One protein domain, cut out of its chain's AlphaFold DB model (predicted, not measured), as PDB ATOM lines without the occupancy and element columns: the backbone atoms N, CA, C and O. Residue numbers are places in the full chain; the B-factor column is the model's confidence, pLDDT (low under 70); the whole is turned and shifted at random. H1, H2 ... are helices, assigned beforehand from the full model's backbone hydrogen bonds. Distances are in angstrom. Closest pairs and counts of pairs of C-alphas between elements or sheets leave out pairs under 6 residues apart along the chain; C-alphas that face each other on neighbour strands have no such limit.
ATOM      1  N   VAL A   2       3.882 -39.573  -1.093       47.72
ATOM      2  CA  VAL A   2       3.991 -40.891  -0.415       47.72
ATOM      3  C   VAL A   2       3.620 -42.081  -1.328       47.72
ATOM      4  O   VAL A   2       4.236 -43.138  -1.276       47.72
ATOM      5  N   LEU A   3       2.673 -41.889  -2.253       47.59
ATOM      6  CA  LEU A   3       2.328 -42.888  -3.277       47.59
ATOM      7  C   LEU A   3       3.441 -43.157  -4.310       47.59
ATOM      8  O   LEU A   3       3.482 -44.242  -4.878       47.59
ATOM      9  N   PHE A   4       4.350 -42.206  -4.555       51.69
ATOM     10  CA  PHE A   4       5.416 -42.376  -5.551       51.69
ATOM     11  C   PHE A   4       6.549 -43.256  -5.005       51.69
ATOM     12  O   PHE A   4       7.078 -44.103  -5.720       51.69
ATOM     13  N   THR A   5       6.858 -43.124  -3.710       53.38
ATOM     14  CA  THR A   5       7.779 -44.013  -2.990       53.38
ATOM     15  C   THR A   5       7.247 -45.441  -2.900       53.38
ATOM     16  O   THR A   5       8.026 -46.371  -3.080       53.38
ATOM     17  N   LEU A   6       5.933 -45.634  -2.710       49.28
ATOM     18  CA  LEU A   6       5.317 -46.969  -2.701       49.28
ATOM     19  C   LEU A   6       5.528 -47.720  -4.016       49.28
ATOM     20  O   LEU A   6       5.802 -48.910  -3.985       49.28
ATOM     21  N   GLN A   7       5.426 -47.046  -5.161       50.25
ATOM     22  CA  GLN A   7       5.496 -47.726  -6.452       50.25
ATOM     23  C   GLN A   7       6.948 -47.940  -6.910       50.25
ATOM     24  O   GLN A   7       7.279 -49.037  -7.346       50.25
ATOM     25  N   ALA A   8       7.835 -46.959  -6.705       52.81
ATOM     26  CA  ALA A   8       9.240 -47.057  -7.111       52.81
ATOM     27  C   ALA A   8      10.103 -47.946  -6.189       52.81
ATOM     28  O   ALA A   8      10.990 -48.637  -6.676       52.81
ATOM     29  N   ALA A   9       9.841 -47.988  -4.873       51.53
ATOM     30  CA  ALA A   9      10.563 -48.880  -3.950       51.53
ATOM     31  C   ALA A   9      10.026 -50.328  -3.964       51.53
ATOM     32  O   ALA A   9      10.701 -51.254  -3.511       51.53
ATOM     33  N   SER A  10       8.808 -50.529  -4.491       47.44
ATOM     34  CA  SER A  10       8.179 -51.851  -4.641       47.44
ATOM     35  C   SER A  10       8.690 -52.667  -5.827       47.44
ATOM     36  O   SER A  10       8.326 -53.838  -5.946       47.44
ATOM     37  N   GLU A  11       9.568 -52.112  -6.669       46.81
ATOM     38  CA  GLU A  11      10.288 -52.874  -7.693       46.81
ATOM     39  C   GLU A  11      11.358 -53.772  -7.031       46.81
ATOM     40  O   GLU A  11      12.559 -53.588  -7.194       46.81
ATOM     41  N   GLY A  12      10.919 -54.746  -6.225       52.00
ATOM     42  CA  GLY A  12      11.749 -55.843  -5.715       52.00
ATOM     43  C   GLY A  12      11.582 -56.208  -4.238       52.00
ATOM     44  O   GLY A  12      12.032 -57.284  -3.846       52.00
ATOM     45  N   THR A  13      10.930 -55.387  -3.405       54.38
ATOM     46  CA  THR A  13      10.709 -55.722  -1.983       54.38
ATOM     47  C   THR A  13       9.253 -55.532  -1.569       54.38
ATOM     48  O   THR A  13       8.662 -54.471  -1.760       54.38
ATOM     49  N   ALA A  14       8.662 -56.578  -0.988       53.25
ATOM     50  CA  ALA A  14       7.323 -56.550  -0.404       53.25
ATOM     51  C   ALA A  14       7.338 -55.780   0.931       53.25
ATOM     52  O   ALA A  14       7.171 -56.364   1.999       53.25
ATOM     53  N   THR A  15       7.596 -54.475   0.879       65.12
ATOM     54  CA  THR A  15       7.535 -53.606   2.056       65.12
ATOM     55  C   THR A  15       6.075 -53.231   2.302       65.12
ATOM     56  O   THR A  15       5.421 -52.646   1.441       65.12
ATOM     57  N   SER A  16       5.532 -53.601   3.463       76.56
ATOM     58  CA  SER A  16       4.152 -53.262   3.832       76.56
ATOM     59  C   SER A  16       3.999 -51.762   4.104       76.56
ATOM     60  O   SER A  16       4.945 -51.093   4.517       76.56
ATOM     61  N   ALA A  17       2.784 -51.229   3.934       74.31
ATOM     62  CA  ALA A  17       2.493 -49.816   4.197       74.31
ATOM     63  C   ALA A  17       2.868 -49.381   5.630       74.31
ATOM     64  O   ALA A  17       3.382 -48.284   5.818       74.31
ATOM     65  N   LEU A  18       2.698 -50.270   6.616       79.00
ATOM     66  CA  LEU A  18       3.078 -50.026   8.012       79.00
ATOM     67  C   LEU A  18       4.598 -49.891   8.189       79.00
ATOM     68  O   LEU A  18       5.056 -49.014   8.915       79.00
ATOM     69  N   GLN A  19       5.384 -50.721   7.498       80.94
ATOM     70  CA  GLN A  19       6.850 -50.640   7.542       80.94
ATOM     71  C   GLN A  19       7.363 -49.346   6.910       80.94
ATOM     72  O   GLN A  19       8.314 -48.752   7.415       80.94
ATOM     73  N   LEU A  20       6.725 -48.889   5.828       80.88
ATOM     74  CA  LEU A  20       7.061 -47.613   5.203       80.88
ATOM     75  C   LEU A  20       6.698 -46.433   6.113       80.88
ATOM     76  O   LEU A  20       7.489 -45.504   6.249       80.88
ATOM     77  N   GLU A  21       5.530 -46.479   6.756       83.44
ATOM     78  CA  GLU A  21       5.099 -45.447   7.702       83.44
ATOM     79  C   GLU A  21       6.099 -45.302   8.859       83.44
ATOM     80  O   GLU A  21       6.555 -44.199   9.165       83.44
ATOM     81  N   GLU A  22       6.486 -46.425   9.464       85.38
ATOM     82  CA  GLU A  22       7.462 -46.457  10.551       85.38
ATOM     83  C   GLU A  22       8.838 -45.951  10.095       85.38
ATOM     84  O   GLU A  22       9.492 -45.188  10.806       85.38
ATOM     85  N   TYR A  23       9.259 -46.331   8.886       86.44
ATOM     86  CA  TYR A  23      10.515 -45.884   8.301       86.44
ATOM     87  C   TYR A  23      10.556 -44.366   8.103       86.44
ATOM     88  O   TYR A  23      11.499 -43.720   8.554       86.44
ATOM     89  N   VAL A  24       9.525 -43.782   7.481       86.94
ATOM     90  CA  VAL A  24       9.479 -42.333   7.227       86.94
ATOM     91  C   VAL A  24       9.447 -41.556   8.545       86.94
ATOM     92  O   VAL A  24      10.161 -40.564   8.676       86.94
ATOM     93  N   LYS A  25       8.693 -42.021   9.553       87.56
ATOM     94  CA  LYS A  25       8.691 -41.399  10.893       87.56
ATOM     95  C   LYS A  25      10.069 -41.434  11.548       87.56
ATOM     96  O   LYS A  25      10.485 -40.439  12.132       87.56
ATOM     97  N   ARG A  26      10.775 -42.562  11.435       87.88
ATOM     98  CA  ARG A  26      12.125 -42.727  11.983       87.88
ATOM     99  C   ARG A  26      13.153 -41.859  11.264       87.88
ATOM    100  O   ARG A  26      14.020 -41.307  11.923       87.88
ATOM    101  N   TYR A  27      13.059 -41.748   9.939       88.75
ATOM    102  CA  TYR A  27      13.967 -40.927   9.138       88.75
ATOM    103  C   TYR A  27      13.784 -39.430   9.421       88.75
ATOM    104  O   TYR A  27      14.763 -38.706   9.552       88.75
ATOM    105  N   LEU A  28      12.534 -38.964   9.515       89.62
ATOM    106  CA  LEU A  28      12.234 -37.552   9.768       89.62
ATOM    107  C   LEU A  28      12.542 -37.113  11.204       89.62
ATOM    108  O   LEU A  28      12.793 -35.931  11.413       89.62
ATOM    109  N   ASP A  29      12.462 -38.041  12.166       89.31
ATOM    110  CA  ASP A  29      12.700 -37.819  13.601       89.31
ATOM    111  C   ASP A  29      12.060 -36.525  14.143       89.31
ATOM    112  O   ASP A  29      12.660 -35.752  14.886       89.31
ATOM    113  N   ASP A  30      10.814 -36.257  13.734       88.12
ATOM    114  CA  ASP A  30      10.070 -35.058  14.122       88.12
ATOM    115  C   ASP A  30       8.955 -35.413  15.123       88.12
ATOM    116  O   ASP A  30       7.915 -35.951  14.716       88.12
ATOM    117  N   PRO A  31       9.113 -35.082  16.422       83.12
ATOM    118  CA  PRO A  31       8.133 -35.392  17.463       83.12
ATOM    119  C   PRO A  31       6.740 -34.812  17.204       83.12
ATOM    120  O   PRO A  31       5.740 -35.410  17.601       83.12
ATOM    121  N   LEU A  32       6.648 -33.664  16.523       84.06
ATOM    122  CA  LEU A  32       5.373 -33.000  16.243       84.06
ATOM    123  C   LEU A  32       4.590 -33.714  15.137       84.06
ATOM    124  O   LEU A  32       3.363 -33.614  15.087       84.06
ATOM    125  N   ARG A  33       5.285 -34.462  14.270       80.00
ATOM    126  CA  ARG A  33       4.695 -35.224  13.161       80.00
ATOM    127  C   ARG A  33       4.504 -36.716  13.462       80.00
ATOM    128  O   ARG A  33       4.012 -37.445  12.607       80.00
ATOM    129  N   GLN A  34       4.804 -37.183  14.676       75.12
ATOM    130  CA  GLN A  34       4.636 -38.601  15.045       75.12
ATOM    131  C   GLN A  34       3.167 -39.057  15.098       75.12
ATOM    132  O   GLN A  34       2.866 -40.215  14.797       75.12
ATOM    133  N   ALA A  35       2.256 -38.149  15.467       77.25
ATOM    134  CA  ALA A  35       0.826 -38.427  15.646       77.25
ATOM    135  C   ALA A  35      -0.016 -38.281  14.361       77.25
ATOM    136  O   ALA A  35      -1.229 -38.479  14.403       77.25
ATOM    137  N   VAL A  36       0.606 -37.923  13.235       80.44
ATOM    138  CA  VAL A  36      -0.055 -37.771  11.930       80.44
ATOM    139  C   VAL A  36       0.498 -38.779  10.924       80.44
ATOM    140  O   VAL A  36       1.538 -39.401  11.150       80.44
ATOM    141  N   GLU A  37      -0.212 -38.947   9.810       81.25
ATOM    142  CA  GLU A  37       0.296 -39.715   8.675       81.25
ATOM    143  C   GLU A  37       1.594 -39.058   8.158       81.25
ATOM    144  O   GLU A  37       1.611 -37.843   7.917       81.25
ATOM    145  N   PRO A  38       2.699 -39.808   8.028       83.31
ATOM    146  CA  PRO A  38       3.993 -39.237   7.701       83.31
ATOM    147  C   PRO A  38       4.083 -38.854   6.225       83.31
ATOM    148  O   PRO A  38       3.588 -39.547   5.335       83.31
ATOM    149  N   TYR A  39       4.774 -37.752   5.952       84.00
ATOM    150  CA  TYR A  39       5.005 -37.263   4.601       84.00
ATOM    151  C   TYR A  39       6.350 -36.547   4.512       84.00
ATOM    152  O   TYR A  39       6.805 -35.940   5.478       84.00
ATOM    153  N   PHE A  40       6.935 -36.565   3.317       86.12
ATOM    154  CA  PHE A  40       8.057 -35.705   2.962       86.12
ATOM    155  C   PHE A  40       7.561 -34.428   2.287       86.12
ATOM    156  O   PHE A  40       6.717 -34.478   1.383       86.12
ATOM    157  N   THR A  41       8.132 -33.288   2.661       90.25
ATOM    158  CA  THR A  41       8.186 -32.118   1.780       90.25
ATOM    159  C   THR A  41       9.079 -32.411   0.567       90.25
ATOM    160  O   THR A  41       9.851 -33.370   0.554       90.25
ATOM    161  N   ALA A  42       9.000 -31.586  -0.481       90.19
ATOM    162  CA  ALA A  42       9.858 -31.755  -1.659       90.19
ATOM    163  C   ALA A  42      11.356 -31.682  -1.312       90.19
ATOM    164  O   ALA A  42      12.155 -32.416  -1.888       90.19
ATOM    165  N   GLN A  43      11.720 -30.825  -0.354       92.81
ATOM    166  CA  GLN A  43      13.094 -30.686   0.113       92.81
ATOM    167  C   GLN A  43      13.540 -31.906   0.928       92.81
ATOM    168  O   GLN A  43      14.566 -32.488   0.600       92.81
ATOM    169  N   GLU A  44      12.749 -32.351   1.911       91.06
ATOM    170  CA  GLU A  44      13.083 -33.537   2.722       91.06
ATOM    171  C   GLU A  44      13.186 -34.802   1.860       91.06
ATOM    172  O   GLU A  44      14.014 -35.672   2.114       91.06
ATOM    173  N   PHE A  45      12.379 -34.903   0.799       89.19
ATOM    174  CA  PHE A  45      12.499 -36.003  -0.152       89.19
ATOM    175  C   PHE A  45      13.790 -35.928  -0.973       89.19
ATOM    176  O   PHE A  45      14.418 -36.953  -1.220       89.19
ATOM    177  N   LEU A  46      14.211 -34.731  -1.393       91.56
ATOM    178  CA  LEU A  46      15.491 -34.561  -2.080       91.56
ATOM    179  C   LEU A  46      16.662 -34.900  -1.149       91.56
ATOM    180  O   LEU A  46      17.588 -35.588  -1.566       91.56
ATOM    181  N   GLU A  47      16.595 -34.473   0.111       92.88
ATOM    182  CA  GLU A  47      17.570 -34.830   1.146       92.88
ATOM    183  C   GLU A  47      17.623 -36.350   1.342       92.88
ATOM    184  O   GLU A  47      18.710 -36.923   1.322       92.88
ATOM    185  N   TYR A  48      16.465 -37.014   1.405       90.06
ATOM    186  CA  TYR A  48      16.365 -38.472   1.434       90.06
ATOM    187  C   TYR A  48      17.047 -39.140   0.234       90.06
ATOM    188  O   TYR A  48      17.825 -40.072   0.425       90.06
ATOM    189  N   LEU A  49      16.819 -38.662  -0.993       89.94
ATOM    190  CA  LEU A  49      17.397 -39.279  -2.192       89.94
ATOM    191  C   LEU A  49      18.934 -39.312  -2.178       89.94
ATOM    192  O   LEU A  49      19.513 -40.253  -2.721       89.94
ATOM    193  N   PHE A  50      19.574 -38.319  -1.553       91.31
ATOM    194  CA  PHE A  50      21.033 -38.223  -1.409       91.31
ATOM    195  C   PHE A  50      21.551 -38.661  -0.028       91.31
ATOM    196  O   PHE A  50      22.751 -38.563   0.240       91.31
ATOM    197  N   SER A  51      20.664 -39.133   0.847       90.25
ATOM    198  CA  SER A  51      21.003 -39.624   2.182       90.25
ATOM    199  C   SER A  51      21.668 -41.005   2.135       90.25
ATOM    200  O   SER A  51      21.628 -41.707   1.120       90.25
ATOM    201  N   ARG A  52      22.267 -41.429   3.255       86.50
ATOM    202  CA  ARG A  52      22.832 -42.786   3.380       86.50
ATOM    203  C   ARG A  52      21.739 -43.848   3.420       86.50
ATOM    204  O   ARG A  52      21.957 -44.982   3.005       86.50
ATOM    205  N   GLU A  53      20.563 -43.474   3.894       85.19
ATOM    206  CA  GLU A  53      19.397 -44.324   4.058       85.19
ATOM    207  C   GLU A  53      18.785 -44.733   2.711       85.19
ATOM    208  O   GLU A  53      18.122 -45.768   2.640       85.19
ATOM    209  N   ASN A  54      19.079 -43.979   1.644       87.06
ATOM    210  CA  ASN A  54      18.783 -44.319   0.250       87.06
ATOM    211  C   ASN A  54      20.034 -44.770  -0.536       87.06
ATOM    212  O   ASN A  54      20.085 -44.670  -1.764       87.06
ATOM    213  N   SER A  55      21.077 -45.239   0.156       86.38
ATOM    214  CA  SER A  55      22.261 -45.797  -0.498       86.38
ATOM    215  C   SER A  55      21.892 -47.011  -1.350       86.38
ATOM    216  O   SER A  55      21.134 -47.886  -0.931       86.38
ATOM    217  N   ILE A  56      22.500 -47.112  -2.533       87.19
ATOM    218  CA  ILE A  56      22.433 -48.327  -3.359       87.19
ATOM    219  C   ILE A  56      23.107 -49.529  -2.673       87.19
ATOM    220  O   ILE A  56      22.810 -50.675  -3.005       87.19
ATOM    221  N   PHE A  57      24.010 -49.273  -1.721       84.12
ATOM    222  CA  PHE A  57      24.675 -50.296  -0.923       84.12
ATOM    223  C   PHE A  57      23.883 -50.554   0.353       84.12
ATOM    224  O   PHE A  57      23.707 -49.662   1.185       84.12
ATOM    225  N   ASN A  58      23.456 -51.800   0.546       81.69
ATOM    226  CA  ASN A  58      22.815 -52.213   1.785       81.69
ATOM    227  C   ASN A  58      23.885 -52.534   2.836       81.69
ATOM    228  O   ASN A  58      24.291 -53.683   2.984       81.69
ATOM    229  N   GLU A  59      24.322 -51.518   3.583       77.94
ATOM    230  CA  GLU A  59      25.388 -51.650   4.588       77.94
ATOM    231  C   GLU A  59      25.140 -52.763   5.620       77.94
ATOM    232  O   GLU A  59      26.095 -53.335   6.145       77.94
ATOM    233  N   ALA A  60      23.877 -53.071   5.934       77.44
ATOM    234  CA  ALA A  60      23.540 -54.149   6.859       77.44
ATOM    235  C   ALA A  60      23.839 -55.524   6.244       77.44
ATOM    236  O   ALA A  60      24.470 -56.353   6.893       77.44
ATOM    237  N   LYS A  61      23.458 -55.739   4.977       76.75
ATOM    238  CA  LYS A  61      23.736 -56.988   4.251       76.75
ATOM    239  C   LYS A  61      25.207 -57.150   3.881       76.75
ATOM    240  O   LYS A  61      25.704 -58.267   3.889       76.75
ATOM    241  N   GLU A  62      25.914 -56.058   3.597       77.94
ATOM    242  CA  GLU A  62      27.353 -56.091   3.292       77.94
ATOM    243  C   GLU A  62      28.197 -56.589   4.478       77.94
ATOM    244  O   GLU A  62      29.286 -57.126   4.292       77.94
ATOM    245  N   LYS A  63      27.699 -56.441   5.713       77.38
ATOM    246  CA  LYS A  63      28.367 -56.961   6.919       77.38
ATOM    247  C   LYS A  63      28.109 -58.451   7.151       77.38
ATOM    248  O   LYS A  63      28.790 -59.056   7.979       77.38
ATOM    249  N   GLU A  64      27.145 -59.040   6.450       85.38
ATOM    250  CA  GLU A  64      26.782 -60.444   6.594       85.38
ATOM    251  C   GLU A  64      27.470 -61.302   5.529       85.38
ATOM    252  O   GLU A  64      27.450 -61.027   4.326       85.38
TER     253      GLU A  64
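Overview. This is residues 2 to 64 of the 220 residues of a protein of Branchiostoma floridae (UniProt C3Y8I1). Three short helices form an open C, with H2 as its back, H1 at one end of H2 and H3 at the other, and with few contacts between them. Residues 54 to 64, with the short H4 in them, stick out as a free tail, and residues 29 to 41 make a wide loop between H2 and H3. The printed part has 63 residues, with four named helices in the order H1, H2, H3, H4 and no named strand; the class is all helix, with 32 residues in named elements. It is only just compact, close to loose, with a radius of gyration of the C-alphas of 12.4 A, and its outline is elongated, spanning 36 by 21 by 20 A.

Along the chain. H1 is residues 2 to 9, beginning at C-alpha 2 at (3.991, -40.891, -0.415) and measuring 10.9 A from first to last C-alpha. H2, the longest helix, is residues 17 to 28 and measures 16.6 A; C-alpha 17 is at (2.493, -49.816, 4.197). H3 is residues 42 to 49 and measures 10.7 A. H4 is residues 59 to 62 and measures 5.0 A; C-alpha 62 is at (27.353, -56.091, 3.292).

Arrangement. H1 and H2 are close but not clearly touching, with 1 pair of C-alphas within 8 A. Their closest C-alphas, those of Leu 6 and Ala 17, are 8.0 A apart. Their lines stand at 76 degrees, about perpendicular, and their centres are 12.6 A apart. H2 and H3 are near each other, with 5 pairs of C-alphas within 10 A; their closest C-alphas are 8.2 A apart. H1 and H3 are apart. H4 is apart from H1, H2 and H3. In H1, H2 and H3 every O i to N i+4 pair is within hydrogen-bond range; H4, with 4 residues, is too short for such a pair, and its 1 pair of O i and N i+3 is not within range.

Size, cuts and confidence. The C-alphas of Leu 32 and Glu 64, the two farthest apart in the domain, are 36.1 A apart. Without residues 54 to 64, which stand free, the body has 52 residues and spans 32 by 23 by 18 A. The link from H2 to H3 is long, with 13 residues, and its C-alphas lie 9 to 18 A from the mean of all C-alphas. The links from H1 to H2 and from H3 to H4 are short, with 7 and 9 residues. The printed part, residues 2 to 64, has no cut. The mean pLDDT of the printed part is 77.4, and residues 2 to 15 are under 70; H1 has a mean of 51 and H3 of 91.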